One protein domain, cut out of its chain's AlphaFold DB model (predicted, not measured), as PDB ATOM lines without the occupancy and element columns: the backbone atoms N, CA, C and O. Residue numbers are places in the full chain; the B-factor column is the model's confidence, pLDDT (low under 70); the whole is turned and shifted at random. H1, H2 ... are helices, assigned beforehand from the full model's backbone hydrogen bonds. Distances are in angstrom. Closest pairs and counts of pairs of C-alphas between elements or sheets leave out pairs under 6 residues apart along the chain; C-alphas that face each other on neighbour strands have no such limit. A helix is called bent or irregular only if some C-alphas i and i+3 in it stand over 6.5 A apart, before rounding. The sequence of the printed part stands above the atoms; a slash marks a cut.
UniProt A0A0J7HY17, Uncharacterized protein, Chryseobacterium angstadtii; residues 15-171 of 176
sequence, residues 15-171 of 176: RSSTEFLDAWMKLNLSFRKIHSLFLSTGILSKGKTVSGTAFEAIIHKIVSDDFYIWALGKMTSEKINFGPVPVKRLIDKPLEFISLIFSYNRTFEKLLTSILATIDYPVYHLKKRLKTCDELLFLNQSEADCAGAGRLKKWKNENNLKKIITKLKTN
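What this domain is: This is residues 15 to 171 of the 176 residues of an uncharacterized protein of Chryseobacterium angstadtii (UniProt A0A0J7HY17). The helices are stacked one after another along the longest axis, most of them lying crosswise to it: H1 at one end, then the hairpin of H2 and H3, then H4, H5 and H6 in the middle, then H7, with the small hairpin of H8 and H9 at the other end. Some neighbours are nearly aligned and others cross. The printed part has 157 residues with nine named helices, H1 to H9 in chain order, and no named strand; the class is all helix. It is compact, with a radius of gyration of the C-alphas of 15.5 A and spans of 47 by 32 by 26 A.

Where its parts are: H1, residues 15 to 26, begins with C-alpha 15 at (158.866, 116.396, 130.826). H2 is residues 33 to 43. H3, residues 48 to 63, is the longest helix, 22.8 A from first to last C-alpha. H4 is residues 69 to 80. H5, residues 84 to 98, measures 21.7 A and is neither bent nor irregular, but only just: C-alphas 90 and 93 are 6.1 A apart. H6, residues 102 to 116, measures 21.5 A and is irregular: C-alphas 103 and 106 are 7.4 A apart. H7, residues 126 to 139, measures 20.1 A. H8 is residues 149 to 155. H9, residues 162 to 170, ends with C-alpha 170 at (114.711, 118.688, 145.012).

How they stand to each other: H1 touches H3 at a shallow tilt of 18 degrees, the same way, with the closest C-alphas, Thr 18 and Val 50, 5.4 A apart. H2 and H3 form a hairpin at a steep tilt of 43 degrees, closest at the C-alphas of Ile 43 and Ser 51, 4.5 A. H2 touches H4 at 53 degrees, a steep tilt; the closest C-alphas, Ser 36 and Leu 72, are 4.8 A apart. H4 touches residues 110 to 116 of H6, closest at the C-alphas of Gly 73 and Ile 115, 4.5 A. H5 and H4 touch only at the corner, and only just, with 3 pairs of C-alphas within 8 A; the closest, Ile 80 and Val 87, are 5.4 A apart. H6 and H7 form a hairpin, closest at the C-alphas of Glu 109 and Leu 136, 6.0 A. H7 touches H9, closest at the C-alphas of Asp 134 and Leu 168, 6.6 A. H8 and H9 form a hairpin at a shallow tilt of 10 degrees, closest at the C-alphas of Leu 152 and Ile 165, 6.3 A. Every O i to N i+4 pair is within hydrogen-bond range in H1, H2, H3, H4, H7, H8 and H9, against 10 of 11 in H5 and 9 of 11 in H6.

The domain as a whole: The two C-alphas farthest apart, Leu 27 and Asn 159, are 49.4 A apart. The printed part has no cut and no long link. Its mean pLDDT is 70.1, and 68 residues are under 70, among them residues 62 to 108.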
ATOM      1  N   ARG A  15     158.426 115.535 131.921       73.88
ATOM      2  CA  ARG A  15     158.866 116.396 130.826       73.88
ATOM      3  C   ARG A  15     158.316 115.916 129.487       73.88
ATOM      4  O   ARG A  15     157.534 116.645 128.879       73.88
ATOM      5  N   SER A  16     158.616 114.675 129.097       73.44
ATOM      6  CA  SER A  16     158.099 114.080 127.851       73.44
ATOM      7  C   SER A  16     156.573 114.103 127.781       73.44
ATOM      8  O   SER A  16     155.990 114.350 126.728       73.44
ATOM      9  N   SER A  17     155.904 113.925 128.921       73.25
ATOM     10  CA  SER A  17     154.445 113.971 128.983       73.25
ATOM     11  C   SER A  17     153.863 115.360 128.730       73.25
ATOM     12  O   SER A  17     152.790 115.484 128.140       73.25
ATOM     13  N   THR A  18     154.548 116.402 129.198       74.75
ATOM     14  CA  THR A  18     154.139 117.793 128.980       74.75
ATOM     15  C   THR A  18     154.384 118.187 127.524       74.75
ATOM     16  O   THR A  18     153.495 118.740 126.884       74.75
ATOM     17  N   GLU A  19     155.546 117.819 126.980       80.88
ATOM     18  CA  GLU A  19     155.914 118.047 125.577       80.88
ATOM     19  C   GLU A  19     154.950 117.335 124.611       80.88
ATOM     20  O   GLU A  19     154.530 117.920 123.615       80.88
ATOM     21  N   PHE A  20     154.519 116.109 124.934       81.00
ATOM     22  CA  PHE A  20     153.515 115.385 124.152       81.00
ATOM     23  C   PHE A  20     152.167 116.116 124.103       81.00
ATOM     24  O   PHE A  20     151.578 116.246 123.030       81.00
ATOM     25  N   LEU A  21     151.668 116.595 125.248       77.38
ATOM     26  CA  LEU A  21     150.391 117.317 125.309       77.38
ATOM     27  C   LEU A  21     150.459 118.640 124.554       77.38
ATOM     28  O   LEU A  21     149.541 118.955 123.802       77.38
ATOM     29  N   ASP A  22     151.550 119.382 124.729       78.31
ATOM     30  CA  ASP A  22     151.789 120.647 124.039       78.31
ATOM     31  C   ASP A  22     151.858 120.456 122.515       78.31
ATOM     32  O   ASP A  22     151.138 121.121 121.767       78.31
ATOM     33  N   ALA A  23     152.637 119.476 122.044       82.06
ATOM     34  CA  ALA A  23     152.712 119.134 120.626       82.06
ATOM     35  C   ALA A  23     151.350 118.690 120.072       82.06
ATOM     36  O   ALA A  23     150.938 119.124 118.995       82.06
ATOM     37  N   TRP A  24     150.617 117.860 120.815       80.06
ATOM     38  CA  TRP A  24     149.296 117.395 120.403       80.06
ATOM     39  C   TRP A  24     148.277 118.540 120.279       80.06
ATOM     40  O   TRP A  24     147.515 118.568 119.309       80.06
ATOM     41  N   MET A  25     148.283 119.496 121.215       78.88
ATOM     42  CA  MET A  25     147.443 120.698 121.150       78.88
ATOM     43  C   MET A  25     147.797 121.565 119.938       78.88
ATOM     44  O   MET A  25     146.907 121.900 119.159       78.88
ATOM     45  N   LYS A  26     149.088 121.860 119.734       80.94
ATOM     46  CA  LYS A  26     149.584 122.695 118.624       80.94
ATOM     47  C   LYS A  26     149.261 122.123 117.247       80.94
ATOM     48  O   LYS A  26     148.944 122.869 116.328       80.94
ATOM     49  N   LEU A  27     149.326 120.801 117.107       81.19
ATOM     50  CA  LEU A  27     149.026 120.107 115.852       81.19
ATOM     51  C   LEU A  27     147.521 119.895 115.621       81.19
ATOM     52  O   LEU A  27     147.130 119.374 114.579       81.19
ATOM     53  N   ASN A  28     146.680 120.245 116.599       74.56
ATOM     54  CA  ASN A  28     145.230 120.072 116.595       74.56
ATOM     55  C   ASN A  28     144.741 118.684 116.116       74.56
ATOM     56  O   ASN A  28     143.677 118.552 115.517       74.56
ATOM     57  N   LEU A  29     145.478 117.610 116.415       77.75
ATOM     58  CA  LEU A  29     145.157 116.272 115.897       77.75
ATOM     59  C   LEU A  29     143.850 115.724 116.483       77.75
ATOM     60  O   LEU A  29     143.553 115.961 117.657       77.75
ATOM     61  N   SER A  30     143.115 114.937 115.696       74.81
ATOM     62  CA  SER A  30     141.858 114.287 116.108       74.81
ATOM     63  C   SER A  30     141.970 113.506 117.423       74.81
ATOM     64  O   SER A  30     143.011 112.932 117.774       74.81
ATOM     65  N   PHE A  31     140.872 113.474 118.178       72.06
ATOM     66  CA  PHE A  31     140.819 112.765 119.450       72.06
ATOM     67  C   PHE A  31     140.718 111.242 119.257       72.06
ATOM     68  O   PHE A  31     139.985 110.742 118.408       72.06
ATOM     69  N   ARG A  32     141.432 110.467 120.084       72.19
ATOM     70  CA  ARG A  32     141.428 108.996 120.073       72.19
ATOM     71  C   ARG A  32     141.323 108.462 121.497       72.19
ATOM     72  O   ARG A  32     141.760 109.109 122.443       72.19
ATOM     73  N   LYS A  33     140.821 107.230 121.657       65.62
ATOM     74  CA  LYS A  33     140.651 106.570 122.973       65.62
ATOM     75  C   LYS A  33     141.931 106.543 123.820       65.62
ATOM     76  O   LYS A  33     141.856 106.677 125.038       65.62
ATOM     77  N   ILE A  34     143.102 106.406 123.193       68.06
ATOM     78  CA  ILE A  34     144.389 106.410 123.902       68.06
ATOM     79  C   ILE A  34     144.686 107.763 124.571       68.06
ATOM     80  O   ILE A  34     145.284 107.799 125.644       68.06
ATOM     81  N   HIS A  35     144.176 108.868 124.016       75.62
ATOM     82  CA  HIS A  35     144.297 110.194 124.620       75.62
ATOM     83  C   HIS A  35     143.485 110.282 125.920       75.62
ATOM     84  O   HIS A  35     143.964 110.868 126.883       75.62
ATOM     85  N   SER A  36     142.320 109.625 126.025       68.38
ATOM     86  CA  SER A  36     141.576 109.531 127.295       68.38
ATOM     87  C   SER A  36     142.385 108.830 128.392       68.38
ATOM     88  O   SER A  36     142.349 109.237 129.556       68.38
ATOM     89  N   LEU A  37     143.144 107.787 128.040       69.81
ATOM     90  CA  LEU A  37     144.021 107.092 128.984       69.81
ATOM     91  C   LEU A  37     145.188 107.988 129.420       69.81
ATOM     92  O   LEU A  37     145.513 108.055 130.607       69.81
ATOM     93  N   PHE A  38     145.794 108.703 128.476       71.94
ATOM     94  CA  PHE A  38     146.900 109.610 128.756       71.94
ATOM     95  C   PHE A  38     146.458 110.789 129.636       71.94
ATOM     96  O   PHE A  38     147.025 111.020 130.702       71.94
ATOM     97  N   LEU A  39     145.366 111.459 129.266       76.25
ATOM     98  CA  LEU A  39     144.799 112.597 129.991       76.25
ATOM     99  C   LEU A  39     144.313 112.223 131.395       76.25
ATOM    100  O   LEU A  39     144.606 112.941 132.349       76.25
ATOM    101  N   SER A  40     143.641 111.076 131.559       69.25
ATOM    102  CA  SER A  40     143.244 110.593 132.893       69.25
ATOM    103  C   SER A  40     144.456 110.333 133.791       69.25
ATOM    104  O   SER A  40     144.407 110.595 134.989       69.25
ATOM    105  N   THR A  41     145.576 109.876 133.225       72.38
ATOM    106  CA  THR A  41     146.837 109.727 133.968       72.38
ATOM    107  C   THR A  41     147.450 111.084 134.313       72.38
ATOM    108  O   THR A  41     147.859 111.294 135.454       72.38
ATOM    109  N   GLY A  42     147.465 112.014 133.354       75.94
ATOM    110  CA  GLY A  42     148.005 113.361 133.515       75.94
ATOM    111  C   GLY A  42     147.302 114.155 134.616       75.94
ATOM    112  O   GLY A  42     147.973 114.671 135.508       75.94
ATOM    113  N   ILE A  43     145.964 114.164 134.640       73.62
ATOM    114  CA  ILE A  43     145.179 114.838 135.693       73.62
ATOM    115  C   ILE A  43     145.472 114.256 137.088       73.62
ATOM    116  O   ILE A  43     145.503 114.972 138.087       73.62
ATOM    117  N   LEU A  44     145.703 112.944 137.179       72.56
ATOM    118  CA  LEU A  44     145.973 112.259 138.448       72.56
ATOM    119  C   LEU A  44     147.458 112.321 138.862       72.56
ATOM    120  O   LEU A  44     147.831 111.853 139.952       72.56
ATOM    121  N   SER A  45     148.312 112.921 138.026       73.31
ATOM    122  CA  SER A  45     149.748 113.038 138.261       73.31
ATOM    123  C   SER A  45     150.070 113.868 139.505       73.31
ATOM    124  O   SER A  45     149.376 114.825 139.868       73.31
ATOM    125  N   LYS A  46     151.175 113.511 140.175       73.81
ATOM    126  CA  LYS A  46     151.760 114.319 141.257       73.81
ATOM    127  C   LYS A  46     152.202 115.686 140.729       73.81
ATOM    128  O   LYS A  46     151.886 116.695 141.359       73.81
ATOM    129  N   GLY A  47     152.853 115.718 139.564       73.12
ATOM    130  CA  GLY A  47     153.411 116.933 138.967       73.12
ATOM    131  C   GLY A  47     152.339 117.990 138.708       73.12
ATOM    132  O   GLY A  47     151.296 117.692 138.122       73.12
ATOM    133  N   LYS A  48     152.562 119.222 139.183       69.69
ATOM    134  CA  LYS A  48     151.641 120.344 138.941       69.69
ATOM    135  C   LYS A  48     151.599 120.708 137.458       69.69
ATOM    136  O   LYS A  48     150.508 120.774 136.917       69.69
ATOM    137  N   THR A  49     152.760 120.810 136.809       75.62
ATOM    138  CA  THR A  49     152.888 121.123 135.377       75.62
ATOM    139  C   THR A  49     152.138 120.121 134.507       75.62
ATOM    140  O   THR A  49     151.171 120.494 133.865       75.62
ATOM    141  N   VAL A  50     152.471 118.829 134.598       72.75
ATOM    142  CA  VAL A  50     151.789 117.751 133.852       72.75
ATOM    143  C   VAL A  50     150.276 117.787 134.040       72.75
ATOM    144  O   VAL A  50     149.519 117.633 133.087       72.75
ATOM    145  N   SER A  51     149.829 117.944 135.286       73.56
ATOM    146  CA  SER A  51     148.403 117.953 135.599       73.56
ATOM    147  C   SER A  51     147.700 119.201 135.076       73.56
ATOM    148  O   SER A  51     146.549 119.086 134.668       73.56
ATOM    149  N   GLY A  52     148.367 120.357 135.098       70.19
ATOM    150  CA  GLY A  52     147.875 121.599 134.507       70.19
ATOM    151  C   GLY A  52     147.785 121.481 132.991       70.19
ATOM    152  O   GLY A  52     146.714 121.668 132.432       70.19
ATOM    153  N   THR A  53     148.847 121.019 132.330       76.31
ATOM    154  CA  THR A  53     148.871 120.824 130.873       76.31
ATOM    155  C   THR A  53     147.853 119.778 130.411       76.31
ATOM    156  O   THR A  53     147.216 119.942 129.375       76.31
ATOM    157  N   ALA A  54     147.630 118.705 131.180       77.38
ATOM    158  CA  ALA A  54     146.577 117.734 130.872       77.38
ATOM    159  C   ALA A  54     145.180 118.358 130.990       77.38
ATOM    160  O   ALA A  54     144.302 118.053 130.184       77.38
ATOM    161  N   PHE A  55     144.974 119.238 131.973       74.31
ATOM    162  CA  PHE A  55     143.733 119.990 132.123       74.31
ATOM    163  C   PHE A  55     143.530 120.981 130.965       74.31
ATOM    164  O   PHE A  55     142.461 120.997 130.361       74.31
ATOM    165  N   GLU A  56     144.564 121.728 130.578       75.19
ATOM    166  CA  GLU A  56     144.541 122.630 129.418       75.19
ATOM    167  C   GLU A  56     144.217 121.883 128.118       75.19
ATOM    168  O   GLU A  56     143.346 122.313 127.366       75.19
ATOM    169  N   ALA A  57     144.826 120.716 127.889       77.75
ATOM    170  CA  ALA A  57     144.556 119.892 126.710       77.75
ATOM    171  C   ALA A  57     143.105 119.393 126.645       77.75
ATOM    172  O   ALA A  57     142.515 119.318 125.565       77.75
ATOM    173  N   ILE A  58     142.511 119.079 127.798       74.31
ATOM    174  CA  ILE A  58     141.090 118.723 127.919       74.31
ATOM    175  C   ILE A  58     140.219 119.911 127.523       74.31
ATOM    176  O   ILE A  58     139.332 119.757 126.686       74.31
ATOM    177  N   ILE A  59     140.496 121.094 128.073       69.75
ATOM    178  CA  ILE A  59     139.758 122.318 127.755       69.75
ATOM    179  C   ILE A  59     139.866 122.656 126.262       69.75
ATOM    180  O   ILE A  59     138.841 122.813 125.599       69.75
ATOM    181  N   HIS A  60     141.083 122.671 125.715       73.06
ATOM    182  CA  HIS A  60     141.350 122.953 124.305       73.06
ATOM    183  C   HIS A  60     140.591 121.997 123.372       73.06
ATOM    184  O   HIS A  60     140.003 122.421 122.378       73.06
ATOM    185  N   LYS A  61     140.545 120.698 123.697       73.00
ATOM    186  CA  LYS A  61     139.837 119.715 122.866       73.00
ATOM    187  C   LYS A  61     138.326 119.726 123.020       73.00
ATOM    188  O   LYS A  61     137.645 119.390 122.058       73.00
ATOM    189  N   ILE A  62     137.793 120.143 124.161       63.41
ATOM    190  CA  ILE A  62     136.339 120.269 124.332       63.41
ATOM    191  C   ILE A  62     135.784 121.438 123.524       63.41
ATOM    192  O   ILE A  62     134.697 121.325 122.970       63.41
ATOM    193  N   VAL A  63     136.551 122.519 123.386       58.62
ATOM    194  CA  VAL A  63     136.205 123.636 122.492       58.62
ATOM    195  C   VAL A  63     136.229 123.215 121.011       58.62
ATOM    196  O   VAL A  63     135.557 123.826 120.190       58.62
ATOM    197  N   SER A  64     136.946 122.139 120.670       61.12
ATOM    198  CA  SER A  64     137.099 121.622 119.302       61.12
ATOM    199  C   SER A  64     136.016 120.607 118.874       61.12
ATOM    200  O   SER A  64     136.170 120.008 117.813       61.12
ATOM    201  N   ASP A  65     134.972 120.366 119.682       56.22
ATOM    202  CA  ASP A  65     133.843 119.422 119.459       56.22
ATOM    203  C   ASP A  65     134.199 117.922 119.280       56.22
ATOM    204  O   ASP A  65     133.338 117.045 119.324       56.22
ATOM    205  N   ASP A  66     135.486 117.591 119.192       56.06
ATOM    206  CA  ASP A  66     136.015 116.244 118.934       56.06
ATOM    207  C   ASP A  66     136.187 115.387 120.209       56.06
ATOM    208  O   ASP A  66     136.773 114.301 120.193       56.06
ATOM    209  N   PHE A  67     135.740 115.875 121.368       64.31
ATOM    210  CA  PHE A  67     136.126 115.317 122.662       64.31
ATOM    211  C   PHE A  67     135.072 114.398 123.290       64.31
ATOM    212  O   PHE A  67     134.042 114.833 123.810       64.31
ATOM    213  N   TYR A  68     135.387 113.103 123.368       68.06
ATOM    214  CA  TYR A  68     134.528 112.122 124.029       68.06
ATOM    215  C   TYR A  68     134.739 112.109 125.557       68.06
ATOM    216  O   TYR A  68     135.418 111.247 126.128       68.06
ATOM    217  N   ILE A  69     134.117 113.085 126.226       67.56
ATOM    218  CA  ILE A  69     134.195 113.324 127.680       67.56
ATOM    219  C   ILE A  69     133.803 112.110 128.526       67.56
ATOM    220  O   ILE A  69     134.332 111.908 129.619       67.56
ATOM    221  N   TRP A  70     132.927 111.259 127.994       65.81
ATOM    222  CA  TRP A  70     132.415 110.093 128.700       65.81
ATOM    223  C   TRP A  70     133.459 108.973 128.844       65.81
ATOM    224  O   TRP A  70     133.564 108.369 129.910       65.81
ATOM    225  N   ALA A  71     134.311 108.732 127.832       68.75
ATOM    226  CA  ALA A  71     135.428 107.789 128.001       68.75
ATOM    227  C   ALA A  71     136.487 108.334 128.952       68.75
ATOM    228  O   ALA A  71     137.069 107.553 129.702       68.75
ATOM    229  N   LEU A  72     136.737 109.651 128.946       69.00
ATOM    230  CA  LEU A  72     137.653 110.239 129.920       69.00
ATOM    231  C   LEU A  72     137.122 110.038 131.342       69.00
ATOM    232  O   LEU A  72     137.877 109.587 132.205       69.00
ATOM    233  N   GLY A  73     135.839 110.323 131.584       66.25
ATOM    234  CA  GLY A  73     135.215 110.126 132.890       66.25
ATOM    235  C   GLY A  73     135.281 108.671 133.352       66.25
ATOM    236  O   GLY A  73     135.729 108.408 134.468       66.25
ATOM    237  N   LYS A  74     134.969 107.719 132.462       69.12
ATOM    238  CA  LYS A  74     135.084 106.279 132.738       69.12
ATOM    239  C   LYS A  74     136.514 105.861 133.100       69.12
ATOM    240  O   LYS A  74     136.723 105.326 134.186       69.12
ATOM    241  N   MET A  75     137.504 106.175 132.264       68.06
ATOM    242  CA  MET A  75     138.915 105.828 132.518       68.06
ATOM    243  C   MET A  75     139.441 106.467 133.808       68.06
ATOM    244  O   MET A  75     140.197 105.860 134.566       68.06
ATOM    245  N   THR A  76     139.018 107.699 134.088       64.19
ATOM    246  CA  THR A  76     139.394 108.410 135.313       64.19
ATOM    247  C   THR A  76     138.775 107.750 136.545       64.19
ATOM    248  O   THR A  76     139.462 107.579 137.548       64.19
ATOM    249  N   SER A  77     137.511 107.320 136.475       64.12
ATOM    250  CA  SER A  77     136.838 106.607 137.569       64.12
ATOM    251  C   SER A  77     137.507 105.269 137.907       64.12
ATOM    252  O   SER A  77     137.755 104.989 139.080       64.12
ATOM    253  N   GLU A  78     137.909 104.502 136.889       68.69
ATOM    254  CA  GLU A  78     138.645 103.246 137.047       68.69
ATOM    255  C   GLU A  78     139.977 103.500 137.764       68.69
ATOM    256  O   GLU A  78     140.314 102.794 138.712       68.69
ATOM    257  N   LYS A  79     140.686 104.583 137.410       63.97
ATOM    258  CA  LYS A  79     141.948 104.992 138.058       63.97
ATOM    259  C   LYS A  79     141.788 105.526 139.487       63.97
ATOM    260  O   LYS A  79     142.725 105.477 140.281       63.97
ATOM    261  N   ILE A  80     140.610 106.021 139.842       58.19
ATOM    262  CA  ILE A  80     140.299 106.548 141.179       58.19
ATOM    263  C   ILE A  80     139.989 105.431 142.173       58.19
ATOM    264  O   ILE A  80     140.243 105.594 143.367       58.19
ATOM    265  N   ASN A  81     139.527 104.279 141.689       58.38
ATOM    266  CA  ASN A  81     139.328 103.091 142.516       58.38
ATOM    267  C   ASN A  81     140.648 102.513 143.070       58.38
ATOM    268  O   ASN A  81     140.609 101.697 143.985       58.38
ATOM    269  N   PHE A  82     141.813 102.977 142.597       53.31
ATOM    270  CA  PHE A  82     143.131 102.561 143.101       53.31
ATOM    271  C   PHE A  82     143.567 103.248 144.411       53.31
ATOM    272  O   PHE A  82     144.647 102.950 144.918       53.31
ATOM    273  N   GLY A  83     142.774 104.168 144.982       50.19
ATOM    274  CA  GLY A  83     142.996 104.657 146.350       50.19
ATOM    275  C   GLY A  83     142.713 106.149 146.592       50.19
ATOM    276  O   GLY A  83     142.416 106.908 145.671       50.19
ATOM    277  N   PRO A  84     142.832 106.619 147.849       50.16
ATOM    278  CA  PRO A  84     142.411 107.960 148.282       50.16
ATOM    279  C   PRO A  84     143.270 109.116 147.738       50.16
ATOM    280  O   PRO A  84     142.839 110.269 147.734       50.16
ATOM    281  N   VAL A  85     144.486 108.842 147.263       58.16
ATOM    282  CA  VAL A  85     145.423 109.872 146.786       58.16
ATOM    283  C   VAL A  85     145.091 110.364 145.361       58.16
ATOM    284  O   VAL A  85     144.993 111.580 145.179       58.16
ATOM    285  N   PRO A  86     144.867 109.489 144.359       56.03
ATOM    286  CA  PRO A  86     144.329 109.888 143.051       56.03
ATOM    287  C   PRO A  86     143.008 110.663 143.154       56.03
ATOM    288  O   PRO A  86     142.845 111.703 142.522       56.03
ATOM    289  N   VAL A  87     142.105 110.211 144.033       55.09
ATOM    290  CA  VAL A  87     140.830 110.876 144.356       55.09
ATOM    291  C   VAL A  87     141.039 112.343 144.737       55.09
ATOM    292  O   VAL A  87     140.376 113.228 144.203       55.09
ATOM    293  N   LYS A  88     141.946 112.596 145.687       57.75
ATOM    294  CA  LYS A  88     142.198 113.938 146.213       57.75
ATOM    295  C   LYS A  88     142.744 114.865 145.128       57.75
ATOM    296  O   LYS A  88     142.290 115.997 145.015       57.75
ATOM    297  N   ARG A  89     143.652 114.370 144.279       65.38
ATOM    298  CA  ARG A  89     144.234 115.161 143.180       65.38
ATOM    299  C   ARG A  89     143.220 115.534 142.109       65.38
ATOM    300  O   ARG A  89     143.259 116.667 141.648       65.38
ATOM    301  N   LEU A  90     142.310 114.619 141.763       61.22
ATOM    302  CA  LEU A  90     141.236 114.915 140.813       61.22
ATOM    303  C   LEU A  90     140.332 116.048 141.306       61.22
ATOM    304  O   LEU A  90     139.775 116.768 140.497       61.22
ATOM    305  N   ILE A  91     140.120 116.174 142.611       60.38
ATOM    306  CA  ILE A  91     139.185 117.167 143.144       60.38
ATOM    307  C   ILE A  91     139.896 118.485 143.418       60.38
ATOM    308  O   ILE A  91     139.425 119.529 142.986       60.38
ATOM    309  N   ASP A  92     141.033 118.438 144.107       64.44
ATOM    310  CA  ASP A  92     141.698 119.649 144.573       64.44
ATOM    311  C   ASP A  92     142.301 120.447 143.407       64.44
ATOM    312  O   ASP A  92     142.169 121.665 143.391       64.44
ATOM    313  N   LYS A  93     142.884 119.788 142.392       64.31
ATOM    314  CA  LYS A  93     143.556 120.505 141.296       64.31
ATOM    315  C   LYS A  93     142.589 121.201 140.332       64.31
ATOM    316  O   LYS A  93     142.779 122.382 140.093       64.31
ATOM    317  N   PRO A  94     141.535 120.563 139.793       57.72
ATOM    318  CA  PRO A  94     140.576 121.266 138.944       57.72
ATOM    319  C   PRO A  94     139.858 122.404 139.671       57.72
ATOM    320  O   PRO A  94     139.617 123.429 139.053       57.72
ATOM    321  N   LEU A  95     139.590 122.281 140.979       53.88
ATOM    322  CA  LEU A  95     139.056 123.385 141.791       53.88
ATOM    323  C   LEU A  95     139.979 124.614 141.825       53.88
ATOM    324  O   LEU A  95     139.469 125.731 141.848       53.88
ATOM    325  N   GLU A  96     141.303 124.431 141.763       59.12
ATOM    326  CA  GLU A  96     142.267 125.537 141.628       59.12
ATOM    327  C   GLU A  96     142.180 126.237 140.257       59.12
ATOM    328  O   GLU A  96     142.530 127.410 140.161       59.12
ATOM    329  N   PHE A  97     141.683 125.560 139.212       53.56
ATOM    330  CA  PHE A  97     141.567 126.101 137.849       53.56
ATOM    331  C   PHE A  97     140.153 126.595 137.488       53.56
ATOM    332  O   PHE A  97     140.005 127.447 136.616       53.56
ATOM    333  N   ILE A  98     139.107 126.103 138.161       48.81
ATOM    334  CA  ILE A  98     137.699 126.494 137.932       48.81
ATOM    335  C   ILE A  98     137.443 127.958 138.294       48.81
ATOM    336  O   ILE A  98     136.628 128.614 137.652       48.81
ATOM    337  N   SER A  99     138.162 128.495 139.283       51.75
ATOM    338  CA  SER A  99     138.043 129.905 139.668       51.75
ATOM    339  C   SER A  99     138.512 130.876 138.580       51.75
ATOM    340  O   SER A  99     138.170 132.054 138.646       51.75
ATOM    341  N   LEU A 100     139.271 130.408 137.582       47.16
ATOM    342  CA  LEU A 100     139.872 131.271 136.570       47.16
ATOM    343  C   LEU A 100     138.984 131.511 135.343       47.16
ATOM    344  O   LEU A 100     139.169 132.540 134.697       47.16
ATOM    345  N   ILE A 101     138.054 130.613 134.975       47.84
ATOM    346  CA  ILE A 101     137.339 130.744 133.689       47.84
ATOM    347  C   ILE A 101     135.897 130.195 133.726       47.84
ATOM    348  O   ILE A 101     135.653 128.993 133.624       47.84
ATOM    349  N   PHE A 102     134.922 131.111 133.758       53.72
ATOM    350  CA  PHE A 102     133.477 130.826 133.782       53.72
ATOM    351  C   PHE A 102     132.971 130.072 132.533       53.72
ATOM    352  O   PHE A 102     132.007 129.310 132.611       53.72
ATOM    353  N   SER A 103     133.634 130.231 131.378       54.97
ATOM    354  CA  SER A 103     133.234 129.609 130.103       54.97
ATOM    355  C   SER A 103     133.433 128.089 130.049       54.97
ATOM    356  O   SER A 103     132.934 127.446 129.127       54.97
ATOM    357  N   TYR A 104     134.093 127.485 131.046       62.12
ATOM    358  CA  TYR A 104     134.342 126.039 131.093       62.12
ATOM    359  C   TYR A 104     133.551 125.292 132.168       62.12
ATOM    360  O   TYR A 104     133.644 124.063 132.256       62.12
ATOM    361  N   ASN A 105     132.712 125.987 132.939       67.56
ATOM    362  CA  ASN A 105     131.917 125.379 134.005       67.56
ATOM    363  C   ASN A 105     131.025 124.239 133.483       67.56
ATOM    364  O   ASN A 105     130.929 123.189 134.121       67.56
ATOM    365  N   ARG A 106     130.422 124.392 132.297       68.56
ATOM    366  CA  ARG A 106     129.552 123.368 131.681       68.56
ATOM    367  C   ARG A 106     130.313 122.111 131.272       68.56
ATOM    368  O   ARG A 106     129.812 120.992 131.351       68.56
ATOM    369  N   THR A 107     131.550 122.293 130.843       67.56
ATOM    370  CA  THR A 107     132.452 121.207 130.483       67.56
ATOM    371  C   THR A 107     132.892 120.429 131.712       67.56
ATOM    372  O   THR A 107     132.880 119.196 131.722       67.56
ATOM    373  N   PHE A 108     133.235 121.150 132.775       69.50
ATOM    374  CA  PHE A 108     133.627 120.532 134.026       69.50
ATOM    375  C   PHE A 108     132.457 119.794 134.691       69.50
ATOM    376  O   PHE A 108     132.640 118.681 135.181       69.50
ATOM    377  N   GLU A 109     131.241 120.340 134.611       72.69
ATOM    378  CA  GLU A 109     130.017 119.646 135.018       72.69
ATOM    379  C   GLU A 109     129.851 118.307 134.288       72.69
ATOM    380  O   GLU A 109     129.648 117.282 134.941       72.69
ATOM    381  N   LYS A 110     130.004 118.274 132.957       73.94
ATOM    382  CA  LYS A 110     129.917 117.031 132.166       73.94
ATOM    383  C   LYS A 110     130.981 116.006 132.572       73.94
ATOM    384  O   LYS A 110     130.677 114.817 132.692       73.94
ATOM    385  N   LEU A 111     132.220 116.447 132.806       72.06
ATOM    386  CA  LEU A 111     133.308 115.573 133.251       72.06
ATOM    387  C   LEU A 111     133.023 115.000 134.643       72.06
ATOM    388  O   LEU A 111     133.100 113.787 134.842       72.06
ATOM    389  N   LEU A 112     132.664 115.860 135.598       73.12
ATOM    390  CA  LEU A 112     132.373 115.461 136.970       73.12
ATOM    391  C   LEU A 112     131.162 114.528 137.034       73.12
ATOM    392  O   LEU A 112     131.214 113.512 137.727       73.12
ATOM    393  N   THR A 113     130.119 114.823 136.258       73.62
ATOM    394  CA  THR A 113     128.929 113.979 136.112       73.62
ATOM    395  C   THR A 113     129.289 112.602 135.563       73.62
ATOM    396  O   THR A 113     128.891 111.590 136.131       73.62
ATOM    397  N   SER A 114     130.121 112.525 134.519       72.56
ATOM    398  CA  SER A 114     130.578 111.242 133.967       72.56
ATOM    399  C   SER A 114     131.402 110.422 134.972       72.56
ATOM    400  O   SER A 114     131.233 109.204 135.074       72.56
ATOM    401  N   ILE A 115     132.252 111.081 135.765       69.75
ATOM    402  CA  ILE A 115     133.039 110.434 136.826       69.75
ATOM    403  C   ILE A 115     132.127 109.921 137.945       69.75
ATOM    404  O   ILE A 115     132.303 108.812 138.435       69.75
ATOM    405  N   LEU A 116     131.140 110.706 138.370       73.75
ATOM    406  CA  LEU A 116     130.190 110.296 139.404       73.75
ATOM    407  C   LEU A 116     129.263 109.172 138.917       73.75
ATOM    408  O   LEU A 116     128.987 108.233 139.664       73.75
ATOM    409  N   ALA A 117     128.845 109.215 137.652       72.69
ATOM    410  CA  ALA A 117     127.995 108.214 137.013       72.69
ATOM    411  C   ALA A 117     128.682 106.860 136.778       72.69
ATOM    412  O   ALA A 117     128.031 105.936 136.294       72.69
ATOM    413  N   THR A 118     129.965 106.715 137.100       71.00
ATOM    414  CA  THR A 118     130.740 105.471 136.949       71.00
ATOM    415  C   THR A 118     131.199 104.890 138.288       71.00
ATOM    416  O   THR A 118     131.709 103.777 138.344       71.00
ATOM    417  N   ILE A 119     130.944 105.592 139.395       68.88
ATOM    418  CA  ILE A 119     131.229 105.116 140.750       68.88
ATOM    419  C   ILE A 119     130.091 104.191 141.203       68.88
ATOM    420  O   ILE A 119     128.935 104.611 141.280       68.88
ATOM    421  N   ASP A 120     130.392 102.930 141.512       64.38
ATOM    422  CA  ASP A 120     129.384 101.963 141.982       64.38
ATOM    423  C   ASP A 120     129.181 101.998 143.501       64.38
ATOM    424  O   ASP A 120     128.046 101.913 143.979       64.38
ATOM    425  N   TYR A 121     130.259 102.214 144.257       65.31
ATOM    426  CA  TYR A 121     130.236 102.282 145.716       65.31
ATOM    427  C   TYR A 121     130.686 103.653 146.215       65.31
ATOM    428  O   TYR A 121     131.554 104.274 145.601       65.31
ATOM    429  N   PRO A 122     130.118 104.144 147.325       61.75
ATOM    430  CA  PRO A 122     130.515 105.412 147.913       61.75
ATOM    431  C   PRO A 122     132.003 105.396 148.287       61.75
ATOM    432  O   PRO A 122     132.444 104.754 149.235       61.75
ATOM    433  N   VAL A 123     132.797 106.094 147.479       65.25
ATOM    434  CA  VAL A 123     134.244 106.241 147.658       65.25
ATOM    435  C   VAL A 123     134.568 107.334 148.675       65.25
ATOM    436  O   VAL A 123     133.791 108.267 148.908       65.25
ATOM    437  N   TYR A 124     135.778 107.271 149.235       59.88
ATOM    438  CA  TYR A 124     136.327 108.315 150.097       59.88
ATOM    439  C   TYR A 124     136.157 109.713 149.455       59.88
ATOM    440  O   TYR A 124     136.371 109.902 148.252       59.88
ATOM    441  N   HIS A 125     135.724 110.693 150.257       67.31
ATOM    442  CA  HIS A 125     135.368 112.065 149.850       67.31
ATOM    443  C   HIS A 125     134.149 112.256 148.918       67.31
ATOM    444  O   HIS A 125     133.959 113.376 148.436       67.31
ATOM    445  N   LEU A 126     133.270 111.265 148.702       75.69
ATOM    446  CA  LEU A 126     132.073 111.417 147.845       75.69
ATOM    447  C   LEU A 126     131.224 112.660 148.184       75.69
ATOM    448  O   LEU A 126     130.789 113.378 147.288       75.69
ATOM    449  N   LYS A 127     131.070 112.992 149.472       80.62
ATOM    450  CA  LYS A 127     130.364 114.206 149.918       80.62
ATOM    451  C   LYS A 127     130.936 115.497 149.325       80.62
ATOM    452  O   LYS A 127     130.167 116.382 148.963       80.62
ATOM    453  N   LYS A 128     132.270 115.619 149.252       77.25
ATOM    454  CA  LYS A 128     132.945 116.794 148.676       77.25
ATOM    455  C   LYS A 128     132.666 116.864 147.173       77.25
ATOM    456  O   LYS A 128     132.317 117.925 146.683       77.25
ATOM    457  N   ARG A 129     132.699 115.718 146.480       73.75
ATOM    458  CA  ARG A 129     132.406 115.633 145.038       73.75
ATOM    459  C   ARG A 129     130.971 116.031 144.702       73.75
ATOM    460  O   ARG A 129     130.752 116.784 143.764       73.75
ATOM    461  N   LEU A 130     130.003 115.560 145.491       79.62
ATOM    462  CA  LEU A 130     128.593 115.917 145.315       79.62
ATOM    463  C   LEU A 130     128.341 117.409 145.571       79.62
ATOM    464  O   LEU A 130     127.530 118.003 144.872       79.62
ATOM    465  N   LYS A 131     129.054 118.024 146.528       82.44
ATOM    466  CA  LYS A 131     129.008 119.480 146.744       82.44
ATOM    467  C   LYS A 131     129.561 120.258 145.554       82.44
ATOM    468  O   LYS A 131     128.896 121.162 145.081       82.44
ATOM    469  N   THR A 132     130.729 119.870 145.043       74.88
ATOM    470  CA  THR A 132     131.307 120.508 143.852       74.88
ATOM    471  C   THR A 132     130.378 120.375 142.644       74.88
ATOM    472  O   THR A 132     130.232 121.320 141.881       74.88
ATOM    473  N   CYS A 133     129.697 119.235 142.488       76.88
ATOM    474  CA  CYS A 133     128.719 119.077 141.415       76.88
ATOM    475  C   CYS A 133     127.499 119.995 141.585       76.88
ATOM    476  O   CYS A 133     127.098 120.652 140.634       76.88
ATOM    477  N   ASP A 134     126.954 120.100 142.798       78.19
ATOM    478  CA  ASP A 134     125.865 121.031 143.127       78.19
ATOM    479  C   ASP A 134     126.242 122.504 142.863       78.19
ATOM    480  O   ASP A 134     125.448 123.254 142.299       78.19
ATOM    481  N   GLU A 135     127.468 122.907 143.208       77.81
ATOM    482  CA  GLU A 135     128.003 124.248 142.930       77.81
ATOM    483  C   GLU A 135     128.092 124.528 141.423       77.81
ATOM    484  O   GLU A 135     127.667 125.587 140.966       77.81
ATOM    485  N   LEU A 136     128.577 123.570 140.628       71.50
ATOM    486  CA  LEU A 136     128.663 123.722 139.171       71.50
ATOM    487  C   LEU A 136     127.295 123.780 138.512       71.50
ATOM    488  O   LEU A 136     127.068 124.638 137.666       71.50
ATOM    489  N   LEU A 137     126.378 122.906 138.925       74.06
ATOM    490  CA  LEU A 137     125.005 122.922 138.439       74.06
ATOM    491  C   LEU A 137     124.337 124.274 138.698       74.06
ATOM    492  O   LEU A 137     123.603 124.770 137.842       74.06
ATOM    493  N   PHE A 138     124.583 124.867 139.873       75.62
ATOM    494  CA  PHE A 138     124.118 126.210 140.207       75.62
ATOM    495  C   PHE A 138     124.726 127.262 139.275       75.62
ATOM    496  O   PHE A 138     123.972 128.009 138.654       75.62
ATOM    497  N   LEU A 139     126.054 127.277 139.122       71.88
ATOM    498  CA  LEU A 139     126.760 128.225 138.252       71.88
ATOM    499  C   LEU A 139     126.335 128.113 136.780       71.88
ATOM    500  O   LEU A 139     126.233 129.125 136.093       71.88
ATOM    501  N   ASN A 140     126.052 126.899 136.308       71.38
ATOM    502  CA  ASN A 140     125.634 126.616 134.933       71.38
ATOM    503  C   ASN A 140     124.122 126.678 134.711       71.38
ATOM    504  O   ASN A 140     123.676 126.398 133.599       71.38
ATOM    505  N   GLN A 141     123.328 126.945 135.755       73.06
ATOM    506  CA  GLN A 141     121.860 126.878 135.713       73.06
ATOM    507  C   GLN A 141     121.322 125.562 135.106       73.06
ATOM    508  O   GLN A 141     120.278 125.538 134.463       73.06
ATOM    509  N   SER A 142     122.046 124.456 135.297       71.88
ATOM    510  CA  SER A 142     121.737 123.154 134.688       71.88
ATOM    511  C   SER A 142     120.926 122.269 135.635       71.88
ATOM    512  O   SER A 142     120.989 122.448 136.852       71.88
ATOM    513  N   GLU A 143     120.137 121.330 135.108       72.00
ATOM    514  CA  GLU A 143     119.336 120.399 135.917       72.00
ATOM    515  C   GLU A 143     120.195 119.334 136.607       72.00
ATOM    516  O   GLU A 143     121.269 118.961 136.138       72.00
ATOM    517  N   ALA A 144     119.723 118.823 137.745       66.12
ATOM    518  CA  ALA A 144     120.490 117.878 138.537       66.12
ATOM    519  C   ALA A 144     120.559 116.470 137.921       66.12
ATOM    520  O   ALA A 144     119.719 115.616 138.200       66.12
ATOM    521  N   ASP A 145     121.638 116.199 137.180       69.12
ATOM    522  CA  ASP A 145     121.988 114.856 136.683       69.12
ATOM    523  C   ASP A 145     123.399 114.393 137.101       69.12
ATOM    524  O   ASP A 145     124.021 113.543 136.480       69.12
ATOM    525  N   CYS A 146     123.923 114.907 138.215       68.75
ATOM    526  CA  CYS A 146     125.299 114.655 138.666       68.75
ATOM    527  C   CYS A 146     125.732 113.180 138.767       68.75
ATOM    528  O   CYS A 146     126.925 112.913 138.787       68.75
ATOM    529  N   ALA A 147     124.820 112.219 138.937       65.19
ATOM    530  CA  ALA A 147     125.174 110.805 139.131       65.19
ATOM    531  C   ALA A 147     124.092 109.817 138.653       65.19
ATOM    532  O   ALA A 147     124.218 108.609 138.876       65.19
ATOM    533  N   GLY A 148     123.005 110.315 138.055       70.56
ATOM    534  CA  GLY A 148     121.791 109.548 137.795       70.56
ATOM    535  C   GLY A 148     120.975 109.212 139.057       70.56
ATOM    536  O   GLY A 148     121.492 108.868 140.130       70.56
ATOM    537  N   ALA A 149     119.646 109.252 138.925       69.12
ATOM    538  CA  ALA A 149     118.700 109.065 140.032       69.12
ATOM    539  C   ALA A 149     118.864 107.724 140.785       69.12
ATOM    540  O   ALA A 149     118.668 107.660 142.007       69.12
ATOM    541  N   GLY A 150     119.261 106.662 140.074       71.69
ATOM    542  CA  GLY A 150     119.474 105.325 140.632       71.69
ATOM    543  C   GLY A 150     120.643 105.247 141.621       71.69
ATOM    544  O   GLY A 150     120.495 104.668 142.700       71.69
ATOM    545  N   ARG A 151     121.787 105.879 141.315       75.44
ATOM    546  CA  ARG A 151     122.968 105.881 142.204       75.44
ATOM    547  C   ARG A 151     122.743 106.760 143.424       75.44
ATOM    548  O   ARG A 151     122.986 106.324 144.546       75.44
ATOM    549  N   LEU A 152     122.148 107.940 143.229       76.50
ATOM    550  CA  LEU A 152     121.747 108.816 144.333       76.50
ATOM    551  C   LEU A 152     120.803 108.107 145.317       76.50
ATOM    552  O   LEU A 152     120.853 108.363 146.517       76.50
ATOM    553  N   LYS A 153     119.940 107.196 144.839       76.69
ATOM    554  CA  LYS A 153     119.096 106.362 145.710       76.69
ATOM    555  C   LYS A 153     119.926 105.359 146.520       76.69
ATOM    556  O   LYS A 153     119.699 105.267 147.722       76.69
ATOM    557  N   LYS A 154     120.899 104.673 145.903       78.62
ATOM    558  CA  LYS A 154     121.815 103.746 146.599       78.62
ATOM    559  C   LYS A 154     122.629 104.453 147.690       78.62
ATOM    560  O   LYS A 154     122.742 103.939 148.796       78.62
ATOM    561  N   TRP A 155     123.129 105.656 147.412       82.62
ATOM    562  CA  TRP A 155     123.958 106.417 148.356       82.62
ATOM    563  C   TRP A 155     123.164 107.158 149.445       82.62
ATOM    564  O   TRP A 155     123.746 107.589 150.438       82.62
ATOM    565  N   LYS A 156     121.834 107.298 149.315       77.88
ATOM    566  CA  LYS A 156     120.976 107.985 150.309       77.88
ATOM    567  C   LYS A 156     121.000 107.309 151.685       77.88
ATOM    568  O   LYS A 156     120.721 107.959 152.693       77.88
ATOM    569  N   ASN A 157     121.325 106.019 151.733       76.25
ATOM    570  CA  ASN A 157     121.398 105.263 152.979       76.25
ATOM    571  C   ASN A 157     122.621 105.648 153.830       76.25
ATOM    572  O   ASN A 157     122.630 105.374 155.028       76.25
ATOM    573  N   GLU A 158     123.601 106.364 153.266       79.12
ATOM    574  CA  GLU A 158     124.721 106.905 154.033       79.12
ATOM    575  C   GLU A 158     124.337 108.197 154.772       79.12
ATOM    576  O   GLU A 158     124.014 109.229 154.172       79.12
ATOM    577  N   ASN A 159     124.402 108.164 156.107       77.25
ATOM    578  CA  ASN A 159     123.969 109.275 156.965       77.25
ATOM    579  C   ASN A 159     124.684 110.604 156.663       77.25
ATOM    580  O   ASN A 159     124.068 111.668 156.702       77.25
ATOM    581  N   ASN A 160     125.967 110.558 156.311       81.38
ATOM    582  CA  ASN A 160     126.775 111.729 155.966       81.38
ATOM    583  C   ASN A 160     126.418 112.354 154.596       81.38
ATOM    584  O   ASN A 160     126.770 113.525 154.385       81.38
ATOM    585  N   LEU A 161     125.728 111.623 153.702       82.19
ATOM    586  CA  LEU A 161     125.354 112.044 152.339       82.19
ATOM    587  C   LEU A 161     123.885 112.461 152.185       82.19
ATOM    588  O   LEU A 161     123.571 113.210 151.259       82.19
ATOM    589  N   LYS A 162     122.993 112.049 153.098       82.94
ATOM    590  CA  LYS A 162     121.544 112.348 153.047       82.94
ATOM    591  C   LYS A 162     121.227 113.794 152.657       82.94
ATOM    592  O   LYS A 162     120.464 114.023 151.726       82.94
ATOM    593  N   LYS A 163     121.854 114.769 153.326       84.31
ATOM    594  CA  LYS A 163     121.576 116.200 153.117       84.31
ATOM    595  C   LYS A 163     121.900 116.679 151.696       84.31
ATOM    596  O   LYS A 163     121.095 117.391 151.108       84.31
ATOM    597  N   ILE A 164     123.057 116.295 151.147       83.00
ATOM    598  CA  ILE A 164     123.472 116.743 149.805       83.00
ATOM    599  C   ILE A 164     122.682 116.019 148.709       83.00
ATOM    600  O   ILE A 164     122.302 116.634 147.722       83.00
ATOM    601  N   ILE A 165     122.349 114.741 148.918       83.38
ATOM    602  CA  ILE A 165     121.532 113.964 147.979       83.38
ATOM    603  C   ILE A 165     120.102 114.505 147.908       83.38
ATOM    604  O   ILE A 165     119.540 114.570 146.820       83.38
ATOM    605  N   THR A 166     119.503 114.888 149.041       82.75
ATOM    606  CA  THR A 166     118.173 115.511 149.037       82.75
ATOM    607  C   THR A 166     118.193 116.825 148.262       82.75
ATOM    608  O   THR A 166     117.369 116.977 147.370       82.75
ATOM    609  N   LYS A 167     119.179 117.700 148.512       81.75
ATOM    610  CA  LYS A 167     119.335 118.975 147.790       81.75
ATOM    611  C   LYS A 167     119.437 118.778 146.271       81.75
ATOM    612  O   LYS A 167     118.732 119.435 145.514       81.75
ATOM    613  N   LEU A 168     120.264 117.824 145.837       79.44
ATOM    614  CA  LEU A 168     120.415 117.478 144.421       79.44
ATOM    615  C   LEU A 168     119.122 116.919 143.804       79.44
ATOM    616  O   LEU A 168     118.919 117.060 142.610       79.44
ATOM    617  N   LYS A 169     118.238 116.280 144.583       74.62
ATOM    618  CA  LYS A 169     116.966 115.741 144.072       74.62
ATOM    619  C   LYS A 169     115.849 116.770 143.993       74.62
ATOM    620  O   LYS A 169     114.992 116.643 143.128       74.62
ATOM    621  N   THR A 170     115.808 117.718 144.923       70.06
ATOM    622  CA  THR A 170     114.711 118.688 145.012       70.06
ATOM    623  C   THR A 170     114.941 119.926 144.149       70.06
ATOM    624  O   THR A 170     114.040 120.748 144.049       70.06
ATOM    625  N   ASN A 171     116.125 120.081 143.531       62.69
ATOM    626  CA  ASN A 171     116.552 121.330 142.881       62.69
ATOM    627  C   ASN A 171     116.377 122.566 143.792       62.69
ATOM    628  O   ASN A 171     116.370 123.697 143.311       62.69
TER     629      ASN A 171